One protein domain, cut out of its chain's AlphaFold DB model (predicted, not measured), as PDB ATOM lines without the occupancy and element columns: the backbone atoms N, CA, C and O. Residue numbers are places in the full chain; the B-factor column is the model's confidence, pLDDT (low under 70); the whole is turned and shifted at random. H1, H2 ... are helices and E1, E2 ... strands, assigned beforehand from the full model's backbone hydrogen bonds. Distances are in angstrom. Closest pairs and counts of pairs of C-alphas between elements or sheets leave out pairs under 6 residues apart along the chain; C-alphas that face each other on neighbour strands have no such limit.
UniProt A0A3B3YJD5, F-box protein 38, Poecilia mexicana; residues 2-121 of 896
ATOM      1  N   LYS A   2      34.051  30.064  -1.373       78.44
ATOM      2  CA  LYS A   2      33.177  31.229  -1.098       78.44
ATOM      3  C   LYS A   2      33.250  32.346  -2.153       78.44
ATOM      4  O   LYS A   2      32.244  32.676  -2.771       78.44
ATOM      5  N   ASP A   3      34.449  32.856  -2.407       81.94
ATOM      6  CA  ASP A   3      34.697  34.040  -3.241       81.94
ATOM      7  C   ASP A   3      34.346  33.796  -4.717       81.94
ATOM      8  O   ASP A   3      33.830  34.681  -5.398       81.94
ATOM      9  N   ILE A   4      34.530  32.555  -5.184       84.50
ATOM     10  CA  ILE A   4      34.155  32.112  -6.532       84.50
ATOM     11  C   ILE A   4      32.635  32.177  -6.705       84.50
ATOM     12  O   ILE A   4      32.155  32.675  -7.718       84.50
ATOM     13  N   VAL A   5      31.865  31.744  -5.702       83.38
ATOM     14  CA  VAL A   5      30.395  31.825  -5.740       83.38
ATOM     15  C   VAL A   5      29.925  33.282  -5.639       83.38
ATOM     16  O   VAL A   5      29.007  33.676  -6.356       83.38
ATOM     17  N   CYS A   6      30.593  34.120  -4.837       85.25
ATOM     18  CA  CYS A   6      30.292  35.554  -4.752       85.25
ATOM     19  C   CYS A   6      30.440  36.292  -6.101       85.25
ATOM     20  O   CYS A   6      29.716  37.260  -6.345       85.25
ATOM     21  N   MET A   7      31.298  35.823  -7.017       88.81
ATOM     22  CA  MET A   7      31.413  36.407  -8.363       88.81
ATOM     23  C   MET A   7      30.130  36.282  -9.212       88.81
ATOM     24  O   MET A   7      29.924  37.107 -10.106       88.81
ATOM     25  N   GLU A   8      29.219  35.337  -8.923       87.38
ATOM     26  CA  GLU A   8      27.927  35.224  -9.631       87.38
ATOM     27  C   GLU A   8      27.023  36.458  -9.455       87.38
ATOM     28  O   GLU A   8      26.132  36.711 -10.279       87.38
ATOM     29  N   CYS A   9      27.245  37.238  -8.394       86.75
ATOM     30  CA  CYS A   9      26.507  38.462  -8.094       86.75
ATOM     31  C   CYS A   9      27.068  39.696  -8.823       86.75
ATOM     32  O   CYS A   9      26.326  40.651  -9.032       86.75
ATOM     33  N   LEU A  10      28.340  39.678  -9.238       90.94
ATOM     34  CA  LEU A  10      29.053  40.865  -9.738       90.94
ATOM     35  C   LEU A  10      28.796  41.162 -11.223       90.94
ATOM     36  O   LEU A  10      28.796  42.318 -11.637       90.94
ATOM     37  N   SER A  11      28.611  40.134 -12.056       93.81
ATOM     38  CA  SER A  11      28.358  40.308 -13.493       93.81
ATOM     39  C   SER A  11      27.735  39.065 -14.115       93.81
ATOM     40  O   SER A  11      28.059  37.941 -13.732       93.81
ATOM     41  N   ARG A  12      26.914  39.247 -15.159       92.31
ATOM     42  CA  ARG A  12      26.405  38.135 -15.980       92.31
ATOM     43  C   ARG A  12      27.545  37.287 -16.564       92.31
ATOM     44  O   ARG A  12      27.468  36.067 -16.489       92.31
ATOM     45  N   LYS A  13      28.616  37.918 -17.067       92.81
ATOM     46  CA  LYS A  13      29.780  37.202 -17.624       92.81
ATOM     47  C   LYS A  13      30.498  36.363 -16.563       92.81
ATOM     48  O   LYS A  13      30.910  35.243 -16.841       92.81
ATOM     49  N   LEU A  14      30.614  36.888 -15.340       92.19
ATOM     50  CA  LEU A  14      31.206  36.161 -14.216       92.19
ATOM     51  C   LEU A  14      30.308  35.006 -13.758       92.19
ATOM     52  O   LEU A  14      30.814  33.922 -13.510       92.19
ATOM     53  N   ARG A  15      28.982  35.182 -13.740       90.38
ATOM     54  CA  ARG A  15      28.025  34.096 -13.471       90.38
ATOM     55  C   ARG A  15      28.109  32.967 -14.499       90.38
ATOM     56  O   ARG A  15      28.085  31.800 -14.125       90.38
ATOM     57  N   GLU A  16      28.229  33.305 -15.780       91.62
ATOM     58  CA  GLU A  16      28.423  32.330 -16.859       91.62
ATOM     59  C   GLU A  16      29.774  31.597 -16.703       91.62
ATOM     60  O   GLU A  16      29.809  30.369 -16.775       91.62
ATOM     61  N   ALA A  17      30.859  32.310 -16.373       92.31
ATOM     62  CA  ALA A  17      32.174  31.715 -16.113       92.31
ATOM     63  C   ALA A  17      32.213  30.813 -14.862       92.31
ATOM     64  O   ALA A  17      32.763  29.714 -14.917       92.31
ATOM     65  N   VAL A  18      31.598  31.228 -13.749       92.38
ATOM     66  CA  VAL A  18      31.505  30.425 -12.515       92.38
ATOM     67  C   VAL A  18      30.661  29.172 -12.744       92.38
ATOM     68  O   VAL A  18      31.049  28.097 -12.303       92.38
ATOM     69  N   SER A  19      29.561  29.271 -13.497       89.81
ATOM     70  CA  SER A  19      28.746  28.110 -13.880       89.81
ATOM     71  C   SER A  19      29.544  27.080 -14.696       89.81
ATOM     72  O   SER A  19      29.429  25.879 -14.459       89.81
ATOM     73  N   LEU A  20      30.414  27.533 -15.609       91.19
ATOM     74  CA  LEU A  20      31.322  26.653 -16.356       91.19
ATOM     75  C   LEU A  20      32.415  26.040 -15.464       91.19
ATOM     76  O   LEU A  20      32.681  24.848 -15.574       91.19
ATOM     77  N   TYR A  21      33.013  26.826 -14.563       91.81
ATOM     78  CA  TYR A  21      34.034  26.352 -13.620       91.81
ATOM     79  C   TYR A  21      33.484  25.302 -12.642       91.81
ATOM     80  O   TYR A  21      34.089  24.248 -12.465       91.81
ATOM     81  N   LEU A  22      32.311  25.556 -12.050       91.69
ATOM     82  CA  LEU A  22      31.644  24.606 -11.158       91.69
ATOM     83  C   LEU A  22      31.263  23.314 -11.891       91.69
ATOM     84  O   LEU A  22      31.308  22.248 -11.291       91.69
ATOM     85  N   ARG A  23      30.958  23.370 -13.194       91.50
ATOM     86  CA  ARG A  23      30.589  22.168 -13.951       91.50
ATOM     87  C   ARG A  23      31.706  21.121 -14.014       91.50
ATOM     88  O   ARG A  23      31.392  19.938 -14.019       91.50
ATOM     89  N   VAL A  24      32.967  21.559 -14.053       93.25
ATOM     90  CA  VAL A  24      34.161  20.703 -14.211       93.25
ATOM     91  C   VAL A  24      34.916  20.447 -12.898       93.25
ATOM     92  O   VAL A  24      36.020  19.898 -12.917       93.25
ATOM     93  N   ILE A  25      34.374  20.871 -11.750       93.12
ATOM     94  CA  ILE A  25      35.079  20.774 -10.467       93.12
ATOM     95  C   ILE A  25      34.961  19.365  -9.863       93.12
ATOM     96  O   ILE A  25      33.877  18.901  -9.514       93.12
ATOM     97  N   LYS A  26      36.104  18.684  -9.721       95.38
ATOM     98  CA  LYS A  26      36.193  17.320  -9.165       95.38
ATOM     99  C   LYS A  26      36.365  17.273  -7.649       95.38
ATOM    100  O   LYS A  26      35.942  16.309  -7.018       95.38
ATOM    101  N   ILE A  27      36.993  18.295  -7.071       94.62
ATOM    102  CA  ILE A  27      37.295  18.377  -5.640       94.62
ATOM    103  C   ILE A  27      36.746  19.697  -5.108       94.62
ATOM    104  O   ILE A  27      37.069  20.766  -5.625       94.62
ATOM    105  N   VAL A  28      35.919  19.617  -4.070       93.06
ATOM    106  CA  VAL A  28      35.326  20.773  -3.391       93.06
ATOM    107  C   VAL A  28      35.697  20.734  -1.924       93.06
ATOM    108  O   VAL A  28      35.655  19.680  -1.304       93.06
ATOM    109  N   ASP A  29      35.991  21.900  -1.360       91.12
ATOM    110  CA  ASP A  29      36.188  22.083   0.071       91.12
ATOM    111  C   ASP A  29      35.336  23.260   0.570       91.12
ATOM    112  O   ASP A  29      35.354  24.361   0.001       91.12
ATOM    113  N   LEU A  30      34.562  22.993   1.624       89.94
ATOM    114  CA  LEU A  30      33.677  23.942   2.293       89.94
ATOM    115  C   LEU A  30      34.338  24.651   3.490       89.94
ATOM    116  O   LEU A  30      33.823  25.686   3.910       89.94
ATOM    117  N   CYS A  31      35.460  24.136   4.008       86.50
ATOM    118  CA  CYS A  31      36.194  24.658   5.171       86.50
ATOM    119  C   CYS A  31      37.601  25.201   4.845       86.50
ATOM    120  O   CYS A  31      38.302  25.632   5.755       86.50
ATOM    121  N   ALA A  32      38.011  25.217   3.571       82.50
ATOM    122  CA  ALA A  32      39.256  25.832   3.088       82.50
ATOM    123  C   ALA A  32      40.533  25.355   3.824       82.50
ATOM    124  O   ALA A  32      41.347  26.156   4.276       82.50
ATOM    125  N   GLY A  33      40.691  24.037   3.958       78.94
ATOM    126  CA  GLY A  33      41.792  23.351   4.641       78.94
ATOM    127  C   GLY A  33      41.635  23.259   6.162       78.94
ATOM    128  O   GLY A  33      42.265  22.419   6.807       78.94
ATOM    129  N   CYS A  34      40.770  24.076   6.766       81.69
ATOM    130  CA  CYS A  34      40.622  24.154   8.214       81.69
ATOM    131  C   CYS A  34      39.684  23.057   8.747       81.69
ATOM    132  O   CYS A  34      38.513  23.305   9.039       81.69
ATOM    133  N   TRP A  35      40.204  21.837   8.938       74.94
ATOM    134  CA  TRP A  35      39.450  20.656   9.414       74.94
ATOM    135  C   TRP A  35      38.745  20.831  10.779       74.94
ATOM    136  O   TRP A  35      37.894  20.018  11.154       74.94
ATOM    137  N   TRP A  36      39.076  21.879  11.543       77.81
ATOM    138  CA  TRP A  36      38.393  22.273  12.782       77.81
ATOM    139  C   TRP A  36      37.200  23.217  12.559       77.81
ATOM    140  O   TRP A  36      36.310  23.278  13.410       77.81
ATOM    141  N   GLU A  37      37.138  23.939  11.436       85.75
ATOM    142  CA  GLU A  37      36.074  24.904  11.156       85.75
ATOM    143  C   GLU A  37      34.789  24.230  10.690       85.75
ATOM    144  O   GLU A  37      34.772  23.118  10.162       85.75
ATOM    145  N   TYR A  38      33.662  24.876  10.964       88.12
ATOM    146  CA  TYR A  38      32.365  24.433  10.467       88.12
ATOM    147  C   TYR A  38      32.109  25.048   9.095       88.12
ATOM    148  O   TYR A  38      32.516  26.183   8.856       88.12
ATOM    149  N   MET A  39      31.371  24.335   8.242       90.06
ATOM    150  CA  MET A  39      30.936  24.873   6.951       90.06
ATOM    151  C   MET A  39      30.176  26.208   7.124       90.06
ATOM    152  O   MET A  39      29.582  26.442   8.188       90.06
ATOM    153  N   PRO A  40      30.108  27.051   6.077       84.94
ATOM    154  CA  PRO A  40      29.290  28.257   6.079       84.94
ATOM    155  C   PRO A  40      27.844  28.002   6.529       84.94
ATOM    156  O   PRO A  40      27.174  27.083   6.060       84.94
ATOM    157  N   SER A  41      27.350  28.839   7.440       83.44
ATOM    158  CA  SER A  41      25.947  28.848   7.857       83.44
ATOM    159  C   SER A  41      25.041  29.449   6.778       83.44
ATOM    160  O   SER A  41      25.475  30.313   6.020       83.44
ATOM    161  N   GLY A  42      23.765  29.053   6.763       83.50
ATOM    162  CA  GLY A  42      22.761  29.569   5.822       83.50
ATOM    163  C   GLY A  42      22.414  28.621   4.671       83.50
ATOM    164  O   GLY A  42      21.530  28.937   3.881       83.50
ATOM    165  N   PHE A  43      23.044  27.444   4.591       88.31
ATOM    166  CA  PHE A  43      22.535  26.371   3.739       88.31
ATOM    167  C   PHE A  43      21.166  25.888   4.234       88.31
ATOM    168  O   PHE A  43      21.012  25.525   5.394       88.31
ATOM    169  N   THR A  44      20.199  25.831   3.325       90.94
ATOM    170  CA  THR A  44      18.989  24.996   3.401       90.94
ATOM    171  C   THR A  44      19.129  23.789   2.470       90.94
ATOM    172  O   THR A  44      19.897  23.848   1.502       90.94
ATOM    173  N   ASP A  45      18.347  22.729   2.697       90.75
ATOM    174  CA  ASP A  45      18.262  21.528   1.846       90.75
ATOM    175  C   ASP A  45      18.224  21.891   0.346       90.75
ATOM    176  O   ASP A  45      18.998  21.380  -0.464       90.75
ATOM    177  N   ARG A  46      17.360  22.851  -0.017       90.56
ATOM    178  CA  ARG A  46      17.169  23.320  -1.395       90.56
ATOM    179  C   ARG A  46      18.396  24.052  -1.938       90.56
ATOM    180  O   ARG A  46      18.774  23.823  -3.084       90.56
ATOM    181  N   SER A  47      19.017  24.925  -1.144       91.00
ATOM    182  CA  SER A  47      20.209  25.672  -1.570       91.00
ATOM    183  C   SER A  47      21.417  24.755  -1.805       91.00
ATOM    184  O   SER A  47      22.143  24.929  -2.782       91.00
ATOM    185  N   PHE A  48      21.588  23.732  -0.961       92.94
ATOM    186  CA  PHE A  48      22.692  22.783  -1.047       92.94
ATOM    187  C   PHE A  48      22.501  21.808  -2.219       92.94
ATOM    188  O   PHE A  48      23.435  21.577  -2.986       92.94
ATOM    189  N   LEU A  49      21.266  21.351  -2.457       93.75
ATOM    190  CA  LEU A  49      20.885  20.610  -3.665       93.75
ATOM    191  C   LEU A  49      21.130  21.415  -4.954       93.75
ATOM    192  O   LEU A  49      21.569  20.848  -5.953       93.75
ATOM    193  N   ILE A  50      20.866  22.727  -4.953       92.19
ATOM    194  CA  ILE A  50      21.161  23.612  -6.093       92.19
ATOM    195  C   ILE A  50      22.675  23.772  -6.293       92.19
ATOM    196  O   ILE A  50      23.127  23.756  -7.437       92.19
ATOM    197  N   LEU A  51      23.459  23.894  -5.216       91.44
ATOM    198  CA  LEU A  51      24.920  23.973  -5.292       91.44
ATOM    199  C   LEU A  51      25.519  22.685  -5.874       91.44
ATOM    200  O   LEU A  51      26.251  22.758  -6.857       91.44
ATOM    201  N   LEU A  52      25.174  21.514  -5.330       93.69
ATOM    202  CA  LEU A  52      25.712  20.240  -5.818       93.69
ATOM    203  C   LEU A  52      25.251  19.925  -7.255       93.69
ATOM    204  O   LEU A  52      26.046  19.446  -8.057       93.69
ATOM    205  N   LYS A  53      24.037  20.327  -7.665       93.62
ATOM    206  CA  LYS A  53      23.588  20.217  -9.071       93.62
ATOM    207  C   LYS A  53      24.339  21.112 -10.069       93.62
ATOM    208  O   LYS A  53      24.202  20.890 -11.271       93.62
ATOM    209  N   LYS A  54      25.142  22.087  -9.622       92.00
ATOM    210  CA  LYS A  54      26.096  22.802 -10.497       92.00
ATOM    211  C   LYS A  54      27.395  22.017 -10.733       92.00
ATOM    212  O   LYS A  54      28.153  22.412 -11.611       92.00
ATOM    213  N   MET A  55      27.649  20.945  -9.977       94.00
ATOM    214  CA  MET A  55      28.933  20.233  -9.901       94.00
ATOM    215  C   MET A  55      28.753  18.724 -10.191       94.00
ATOM    216  O   MET A  55      28.933  17.897  -9.301       94.00
ATOM    217  N   PRO A  56      28.359  18.335 -11.424       91.94
ATOM    218  CA  PRO A  56      28.064  16.938 -11.772       91.94
ATOM    219  C   PRO A  56      29.302  16.027 -11.755       91.94
ATOM    220  O   PRO A  56      29.184  14.832 -11.475       91.94
ATOM    221  N   ASP A  57      30.482  16.591 -12.018       94.19
ATOM    222  CA  ASP A  57      31.760  15.872 -12.081       94.19
ATOM    223  C   ASP A  57      32.468  15.800 -10.710       94.19
ATOM    224  O   ASP A  57      33.652  15.473 -10.637       94.19
ATOM    225  N   LEU A  58      31.749  16.086  -9.616       96.06
ATOM    226  CA  LEU A  58      32.266  16.059  -8.249       96.06
ATOM    227  C   LEU A  58      32.618  14.633  -7.798       96.06
ATOM    228  O   LEU A  58      31.740  13.786  -7.637       96.06
ATOM    229  N   GLU A  59      33.901  14.401  -7.522       96.75
ATOM    230  CA  GLU A  59      34.459  13.130  -7.043       96.75
ATOM    231  C   GLU A  59      34.721  13.144  -5.530       96.75
ATOM    232  O   GLU A  59      34.571  12.115  -4.868       96.75
ATOM    233  N   GLN A  60      35.114  14.293  -4.968       96.50
ATOM    234  CA  GLN A  60      35.495  14.426  -3.558       96.50
ATOM    235  C   GLN A  60      34.959  15.717  -2.933       96.50
ATOM    236  O   GLN A  60      35.135  16.806  -3.483       96.50
ATOM    237  N   LEU A  61      34.356  15.598  -1.750       95.12
ATOM    238  CA  LEU A  61      33.846  16.729  -0.975       95.12
ATOM    239  C   LEU A  61      34.477  16.763   0.425       95.12
ATOM    240  O   LEU A  61      34.299  15.846   1.224       95.12
ATOM    241  N   TYR A  62      35.199  17.837   0.715       93.94
ATOM    242  CA  TYR A  62      35.870  18.119   1.980       93.94
ATOM    243  C   TYR A  62      35.093  19.149   2.809       93.94
ATOM    244  O   TYR A  62      34.287  19.926   2.282       93.94
ATOM    245  N   GLY A  63      35.317  19.157   4.122       91.12
ATOM    246  CA  GLY A  63      34.731  20.159   5.005       91.12
ATOM    247  C   GLY A  63      33.218  20.033   5.262       91.12
ATOM    248  O   GLY A  63      32.593  21.024   5.649       91.12
ATOM    249  N   LEU A  64      32.574  18.866   5.076       93.12
ATOM    250  CA  LEU A  64      31.126  18.711   5.325       93.12
ATOM    251  C   LEU A  64      30.809  18.606   6.833       93.12
ATOM    252  O   LEU A  64      30.317  17.593   7.340       93.12
ATOM    253  N   HIS A  65      31.086  19.690   7.559       91.31
ATOM    254  CA  HIS A  65      30.948  19.822   9.010       91.31
ATOM    255  C   HIS A  65      29.879  20.867   9.387       91.31
ATOM    256  O   HIS A  65      30.217  22.014   9.694       91.31
ATOM    257  N   PRO A  66      28.582  20.518   9.370       89.69
ATOM    258  CA  PRO A  66      27.526  21.412   9.839       89.69
ATOM    259  C   PRO A  66      27.568  21.598  11.360       89.69
ATOM    260  O   PRO A  66      27.905  20.674  12.102       89.69
ATOM    261  N   ARG A  67      27.194  22.795  11.838       86.06
ATOM    262  CA  ARG A  67      27.004  23.071  13.282       86.06
ATOM    263  C   ARG A  67      25.770  22.371  13.849       86.06
ATOM    264  O   ARG A  67      25.762  21.992  15.014       86.06
ATOM    265  N   TYR A  68      24.739  22.232  13.021       83.62
ATOM    266  CA  TYR A  68      23.449  21.652  13.359       83.62
ATOM    267  C   TYR A  68      22.875  20.974  12.113       83.62
ATOM    268  O   TYR A  68      23.032  21.495  11.007       83.62
ATOM    269  N   LEU A  69      22.225  19.827  12.294       87.50
ATOM    270  CA  LEU A  69      21.413  19.169  11.275       87.50
ATOM    271  C   LEU A  69      20.068  18.810  11.884       87.50
ATOM    272  O   LEU A  69      19.996  18.174  12.935       87.50
ATOM    273  N   GLU A  70      18.994  19.168  11.194       82.19
ATOM    274  CA  GLU A  70      17.660  18.756  11.592       82.19
ATOM    275  C   GLU A  70      17.376  17.313  11.166       82.19
ATOM    276  O   GLU A  70      17.545  16.913  10.009       82.19
ATOM    277  N   ARG A  71      16.826  16.531  12.095       73.38
ATOM    278  CA  ARG A  71      16.085  15.315  11.749       73.38
ATOM    279  C   ARG A  71      14.741  15.752  11.160       73.38
ATOM    280  O   ARG A  71      13.812  16.000  11.922       73.38
ATOM    281  N   ARG A  72      14.651  15.899   9.831       67.31
ATOM    282  CA  ARG A  72      13.470  16.406   9.090       67.31
ATOM    283  C   ARG A  72      12.177  15.674   9.503       67.31
ATOM    284  O   ARG A  72      11.925  14.566   9.036       67.31
ATOM    285  N   ARG A  73      11.346  16.296  10.355       60.38
ATOM    286  CA  ARG A  73      10.065  15.717  10.837       60.38
ATOM    287  C   ARG A  73       8.850  16.076   9.977       60.38
ATOM    288  O   ARG A  73       7.834  15.399  10.067       60.38
ATOM    289  N   VAL A  74       8.936  17.134   9.168       60.03
ATOM    290  CA  VAL A  74       7.817  17.684   8.381       60.03
ATOM    291  C   VAL A  74       8.305  18.023   6.966       60.03
ATOM    292  O   VAL A  74       9.456  18.419   6.783       60.03
ATOM    293  N   ARG A  75       7.449  17.853   5.950       62.34
ATOM    294  CA  ARG A  75       7.723  18.295   4.570       62.34
ATOM    295  C   ARG A  75       7.350  19.773   4.403       62.34
ATOM    296  O   ARG A  75       6.293  20.179   4.866       62.34
ATOM    297  N   GLY A  76       8.171  20.540   3.684       63.78
ATOM    298  CA  GLY A  76       7.863  21.928   3.296       63.78
ATOM    299  C   GLY A  76       8.427  23.028   4.205       63.78
ATOM    300  O   GLY A  76       8.232  24.198   3.902       63.78
ATOM    301  N   TYR A  77       9.145  22.675   5.273       71.06
ATOM    302  CA  TYR A  77       9.910  23.622   6.092       71.06
ATOM    303  C   TYR A  77      11.341  23.777   5.543       71.06
ATOM    304  O   TYR A  77      11.936  22.789   5.106       71.06
ATOM    305  N   GLU A  78      11.898  24.993   5.552       76.50
ATOM    306  CA  GLU A  78      13.290  25.227   5.142       76.50
ATOM    307  C   GLU A  78      14.253  24.948   6.303       76.50
ATOM    308  O   GLU A  78      14.474  25.787   7.172       76.50
ATOM    309  N   ALA A  79      14.843  23.754   6.285       85.25
ATOM    310  CA  ALA A  79      15.871  23.304   7.219       85.25
ATOM    311  C   ALA A  79      17.170  22.945   6.482       85.25
ATOM    312  O   ALA A  79      17.195  22.870   5.251       85.25
ATOM    313  N   PHE A  80      18.233  22.654   7.239       91.06
ATOM    314  CA  PHE A  80      19.363  21.856   6.759       91.06
ATOM    315  C   PHE A  80      19.324  20.497   7.450       91.06
ATOM    316  O   PHE A  80      19.478  20.410   8.668       91.06
ATOM    317  N   SER A  81      19.043  19.440   6.693       91.75
ATOM    318  CA  SER A  81      18.633  18.150   7.241       91.75
ATOM    319  C   SER A  81      19.408  16.979   6.653       91.75
ATOM    320  O   SER A  81      19.851  17.022   5.506       91.75
ATOM    321  N   ILE A  82      19.532  15.887   7.415       92.69
ATOM    322  CA  ILE A  82      20.222  14.672   6.942       92.69
ATOM    323  C   ILE A  82      19.613  14.159   5.617       92.69
ATOM    324  O   ILE A  82      20.385  13.911   4.690       92.69
ATOM    325  N   PRO A  83      18.274  14.070   5.438       91.88
ATOM    326  CA  PRO A  83      17.696  13.658   4.158       91.88
ATOM    327  C   PRO A  83      17.980  14.628   3.004       91.88
ATOM    328  O   PRO A  83      18.217  14.167   1.894       91.88
ATOM    329  N   GLY A  84      17.982  15.946   3.240       92.06
ATOM    330  CA  GLY A  84      18.284  16.933   2.196       92.06
ATOM    331  C   GLY A  84      19.761  16.954   1.792       92.06
ATOM    332  O   GLY A  84      20.076  17.105   0.613       92.06
ATOM    333  N   VAL A  85      20.669  16.720   2.745       94.31
ATOM    334  CA  VAL A  85      22.095  16.502   2.466       94.31
ATOM    335  C   VAL A  85      22.292  15.232   1.635       94.31
ATOM    336  O   VAL A  85      23.003  15.281   0.637       94.31
ATOM    337  N   LEU A  86      21.632  14.120   1.976       94.38
ATOM    338  CA  LEU A  86      21.694  12.886   1.181       94.38
ATOM    339  C   LEU A  86      21.114  13.068  -0.230       94.38
ATOM    340  O   LEU A  86      21.754  12.656  -1.191       94.38
ATOM    341  N   GLU A  87      19.959  13.728  -0.373       93.56
ATOM    342  CA  GLU A  87      19.349  14.053  -1.676       93.56
ATOM    343  C   GLU A  87      20.306  14.882  -2.556       93.56
ATOM    344  O   GLU A  87      20.413  14.659  -3.762       93.56
ATOM    345  N   ALA A  88      21.046  15.815  -1.948       94.81
ATOM    346  CA  ALA A  88      22.050  16.617  -2.636       94.81
ATOM    347  C   ALA A  88      23.302  15.809  -3.020       94.81
ATOM    348  O   ALA A  88      23.777  15.935  -4.147       94.81
ATOM    349  N   LEU A  89      23.823  14.960  -2.127       95.69
ATOM    350  CA  LEU A  89      24.982  14.100  -2.409       95.69
ATOM    351  C   LEU A  89      24.663  13.066  -3.501       95.69
ATOM    352  O   LEU A  89      25.483  12.829  -4.383       95.69
ATOM    353  N   GLN A  90      23.447  12.511  -3.502       93.81
ATOM    354  CA  GLN A  90      22.954  11.597  -4.541       93.81
ATOM    355  C   GLN A  90      22.769  12.270  -5.915       93.81
ATOM    356  O   GLN A  90      22.660  11.570  -6.919       93.81
ATOM    357  N   ALA A  91      22.778  13.607  -5.994       92.94
ATOM    358  CA  ALA A  91      22.785  14.329  -7.268       92.94
ATOM    359  C   ALA A  91      24.174  14.379  -7.944       92.94
ATOM    360  O   ALA A  91      24.254  14.789  -9.101       92.94
ATOM    361  N   CYS A  92      25.244  13.959  -7.253       94.00
ATOM    362  CA  CYS A  92      26.605  13.848  -7.790       94.00
ATOM    363  C   CYS A  92      26.929  12.366  -8.077       94.00
ATOM    364  O   CYS A  92      27.366  11.654  -7.171       94.00
ATOM    365  N   PRO A  93      26.718  11.857  -9.309       89.94
ATOM    366  CA  PRO A  93      26.852  10.425  -9.606       89.94
ATOM    367  C   PRO A  93      28.296   9.915  -9.497       89.94
ATOM    368  O   PRO A  93      28.506   8.726  -9.265       89.94
ATOM    369  N   ASN A  94      29.277  10.809  -9.641       92.75
ATOM    370  CA  ASN A  94      30.705  10.500  -9.600       92.75
ATOM    371  C   ASN A  94      31.311  10.576  -8.185       92.75
ATOM    372  O   ASN A  94      32.516  10.381  -8.040       92.75
ATOM    373  N   LEU A  95      30.515  10.846  -7.140       95.69
ATOM    374  CA  LEU A  95      31.023  11.074  -5.784       95.69
ATOM    375  C   LEU A  95      31.664   9.803  -5.195       95.69
ATOM    376  O   LEU A  95      30.979   8.861  -4.792       95.69
ATOM    377  N   LEU A  96      32.993   9.810  -5.098       95.06
ATOM    378  CA  LEU A  96      33.806   8.728  -4.544       95.06
ATOM    379  C   LEU A  96      34.025   8.885  -3.038       95.06
ATOM    380  O   LEU A  96      34.106   7.880  -2.328       95.06
ATOM    381  N   GLY A  97      34.144  10.121  -2.540       95.44
ATOM    382  CA  GLY A  97      34.539  10.371  -1.155       95.44
ATOM    383  C   GLY A  97      33.995  11.650  -0.524       95.44
ATOM    384  O   GLY A  97      33.752  12.652  -1.194       95.44
ATOM    385  N   LEU A  98      33.831  11.602   0.798       95.75
ATOM    386  CA  LEU A  98      33.280  12.675   1.616       95.75
ATOM    387  C   LEU A  98      33.988  12.774   2.977       95.75
ATOM    388  O   LEU A  98      34.096  11.785   3.700       95.75
ATOM    389  N   GLU A  99      34.425  13.966   3.370       94.88
ATOM    390  CA  GLU A  99      34.871  14.259   4.736       94.88
ATOM    391  C   GLU A  99      33.702  14.785   5.582       94.88
ATOM    392  O   GLU A  99      33.012  15.726   5.192       94.88
ATOM    393  N   THR A 100      33.487  14.218   6.772       93.62
ATOM    394  CA  THR A 100      32.534  14.759   7.753       93.62
ATOM    395  C   THR A 100      32.932  14.400   9.188       93.62
ATOM    396  O   THR A 100      33.800  13.564   9.428       93.62
ATOM    397  N   SER A 101      32.286  15.043  10.164       92.19
ATOM    398  CA  SER A 101      32.484  14.847  11.611       92.19
ATOM    399  C   SER A 101      31.175  14.636  12.382       92.19
ATOM    400  O   SER A 101      31.171  14.686  13.615       92.19
ATOM    401  N   HIS A 102      30.043  14.503  11.684       92.31
ATOM    402  CA  HIS A 102      28.714  14.466  12.295       92.31
ATOM    403  C   HIS A 102      28.204  13.020  12.386       92.31
ATOM    404  O   HIS A 102      28.035  12.361  11.362       92.31
ATOM    405  N   LEU A 103      27.954  12.532  13.610       93.00
ATOM    406  CA  LEU A 103      27.653  11.118  13.898       93.00
ATOM    407  C   LEU A 103      26.465  10.585  13.078       93.00
ATOM    408  O   LEU A 103      26.621   9.652  12.298       93.00
ATOM    409  N   GLU A 104      25.310  11.244  13.170       92.19
ATOM    410  CA  GLU A 104      24.093  10.815  12.459       92.19
ATOM    411  C   GLU A 104      24.219  10.914  10.930       92.19
ATOM    412  O   GLU A 104      23.482  10.257  10.200       92.19
ATOM    413  N   LEU A 105      25.145  11.743  10.432       93.62
ATOM    414  CA  LEU A 105      25.349  11.912   8.996       93.62
ATOM    415  C   LEU A 105      26.258  10.808   8.454       93.62
ATOM    416  O   LEU A 105      25.926  10.224   7.430       93.62
ATOM    417  N   VAL A 106      27.356  10.475   9.145       94.94
ATOM    418  CA  VAL A 106      28.231   9.365   8.729       94.94
ATOM    419  C   VAL A 106      27.511   8.014   8.810       94.94
ATOM    420  O   VAL A 106      27.637   7.204   7.895       94.94
ATOM    421  N   GLU A 107      26.665   7.817   9.828       94.19
ATOM    422  CA  GLU A 107      25.783   6.649   9.941       94.19
ATOM    423  C   GLU A 107      24.818   6.564   8.747       94.19
ATOM    424  O   GLU A 107      24.690   5.518   8.111       94.19
ATOM    425  N   ALA A 108      24.192   7.683   8.373       94.00
ATOM    426  CA  ALA A 108      23.294   7.728   7.226       94.00
ATOM    427  C   ALA A 108      24.023   7.560   5.874       94.00
ATOM    428  O   ALA A 108      23.485   6.914   4.977       94.00
ATOM    429  N   ILE A 109      25.255   8.059   5.725       95.00
ATOM    430  CA  ILE A 109      26.092   7.828   4.533       95.00
ATOM    431  C   ILE A 109      26.422   6.340   4.391       95.00
ATOM    432  O   ILE A 109      26.229   5.784   3.313       95.00
ATOM    433  N   TRP A 110      26.847   5.658   5.460       94.44
ATOM    434  CA  TRP A 110      27.118   4.216   5.394       94.44
ATOM    435  C   TRP A 110      25.864   3.382   5.087       94.44
ATOM    436  O   TRP A 110      25.977   2.350   4.426       94.44
ATOM    437  N   ASN A 111      24.683   3.832   5.523       93.94
ATOM    438  CA  ASN A 111      23.414   3.136   5.288       93.94
ATOM    439  C   ASN A 111      22.812   3.392   3.889       93.94
ATOM    440  O   ASN A 111      22.234   2.475   3.309       93.94
ATOM    441  N   TYR A 112      22.930   4.608   3.340       93.62
ATOM    442  CA  TYR A 112      22.258   5.014   2.089       93.62
ATOM    443  C   TYR A 112      23.199   5.274   0.901       93.62
ATOM    444  O   TYR A 112      22.729   5.390  -0.232       93.62
ATOM    445  N   MET A 113      24.510   5.387   1.131       93.88
ATOM    446  CA  MET A 113      25.539   5.580   0.101       93.88
ATOM    447  C   MET A 113      26.819   4.760   0.409       93.88
ATOM    448  O   MET A 113      27.916   5.324   0.433       93.88
ATOM    449  N   PRO A 114      26.734   3.427   0.628       91.56
ATOM    450  CA  PRO A 114      27.873   2.582   1.027       91.56
ATOM    451  C   PRO A 114      29.017   2.517  -0.006       91.56
ATOM    452  O   PRO A 114      30.102   2.014   0.291       91.56
ATOM    453  N   GLN A 115      28.808   3.016  -1.226       91.81
ATOM    454  CA  GLN A 115      29.871   3.204  -2.209       91.81
ATOM    455  C   GLN A 115      30.836   4.345  -1.841       91.81
ATOM    456  O   GLN A 115      32.005   4.260  -2.218       91.81
ATOM    457  N   VAL A 116      30.386   5.362  -1.098       94.19
ATOM    458  CA  VAL A 116      31.171   6.560  -0.759       94.19
ATOM    459  C   VAL A 116      32.165   6.255   0.363       94.19
ATOM    460  O   VAL A 116      31.837   5.632   1.373       94.19
ATOM    461  N   HIS A 117      33.404   6.702   0.185       94.94
ATOM    462  CA  HIS A 117      34.477   6.584   1.166       94.94
ATOM    463  C   HIS A 117      34.453   7.775   2.134       94.94
ATOM    464  O   HIS A 117      34.349   8.920   1.701       94.94
ATOM    465  N   ILE A 118      34.619   7.536   3.435       95.88
ATOM    466  CA  ILE A 118      34.857   8.627   4.386       95.88
ATOM    467  C   ILE A 118      36.333   9.015   4.310       95.88
ATOM    468  O   ILE A 118      37.218   8.195   4.576       95.88
ATOM    469  N   LEU A 119      36.584  10.252   3.888       91.38
ATOM    470  CA  LEU A 119      37.922  10.779   3.631       91.38
ATOM    471  C   LEU A 119      38.633  11.175   4.931       91.38
ATOM    472  O   LEU A 119      38.007  11.558   5.920       91.38
ATOM    473  N   GLY A 120      39.966  11.088   4.913       87.81
ATOM    474  CA  GLY A 120      40.823  11.555   6.000       87.81
ATOM    475  C   GLY A 120      40.583  10.851   7.341       87.81
ATOM    476  O   GLY A 120      40.659   9.624   7.455       87.81
ATOM    477  N   LYS A 121      40.360  11.659   8.382       89.62
ATOM    478  CA  LYS A 121      40.310  11.260   9.794       89.62
ATOM    479  C   LYS A 121      38.928  11.561  10.359       89.62
ATOM    480  O   LYS A 121      38.706  12.653  10.877       89.62
TER     481      LYS A 121
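AT A GLANCE: This is residues 2 to 121 of the 896 residues of the protein "F-box protein 38" of Poecilia mexicana (UniProt A0A3B3YJD5). A chain wound in three turns makes a wall of four parallel strands, E1 to E4, side by side, with H3, H4 and H5 in an arched row across from it; a hairpin of helices, H1 and H2, extends one end, beyond E1. A loop, residues 65 to 81, reaches out beyond H3 and H4. The printed part has 120 residues, in the order H1 H2 E1 H3 E2 H4 E3 H5 E4, mixed helices and strands. It is compact, with a radius of gyration of the C-alphas of 14.3 A and spans of 41 by 32 by 27 A.

IN THESE COORDINATES: H1, residues 2 to 9, begins at C-alpha 2 (33.177, 31.229, -1.098). H2, residues 12 to 23, is 16.6 A long. E1 is residues 27 to 29, H3 45 to 52, E2 60 to 64, H4 82 to 89 and E3 97 to 100. H5, residues 103 to 112, is 14.3 A long. E4, residues 117 to 121, ends at C-alpha 121 (40.310, 11.260, 9.794).

HOW THE PARTS SIT: Residues 14 to 18 of H2 touch H1, closest at C-alphas 8 and 15, 4.0 A. The sheet E1 E2 E3 E4 is twisted; N 28 and O 60 are 3.0 A apart, N 99 and O 61 2.9 A, N 119 and O 98 2.9 A, within hydrogen-bond range. E1 H3 E2, E2 H4 E3 and E3 H5 E4 are strand-helix-strand units, a helix between parallel neighbours, with right-handed crossovers. H3 touches H4, closest at C-alphas 49 and 88, 4.3 A, at a shallow tilt of 21 degrees. H4 touches H5, closest at C-alphas 82 and 105, 6.2 A, at a steep 55 degrees. H5 is on the sheet, height 9.6 A. In H2 to H5 every O i to N i+4 pair is within hydrogen-bond range, in H1 2 of 4.

THE WHOLE: The C-alphas farthest apart, of Ser 11 and Asn 111, are 41.9 A apart. The printed part has no cut. The links E1 to H3 and E2 to H4 are long. Residues 72 to 76 have pLDDT under 70.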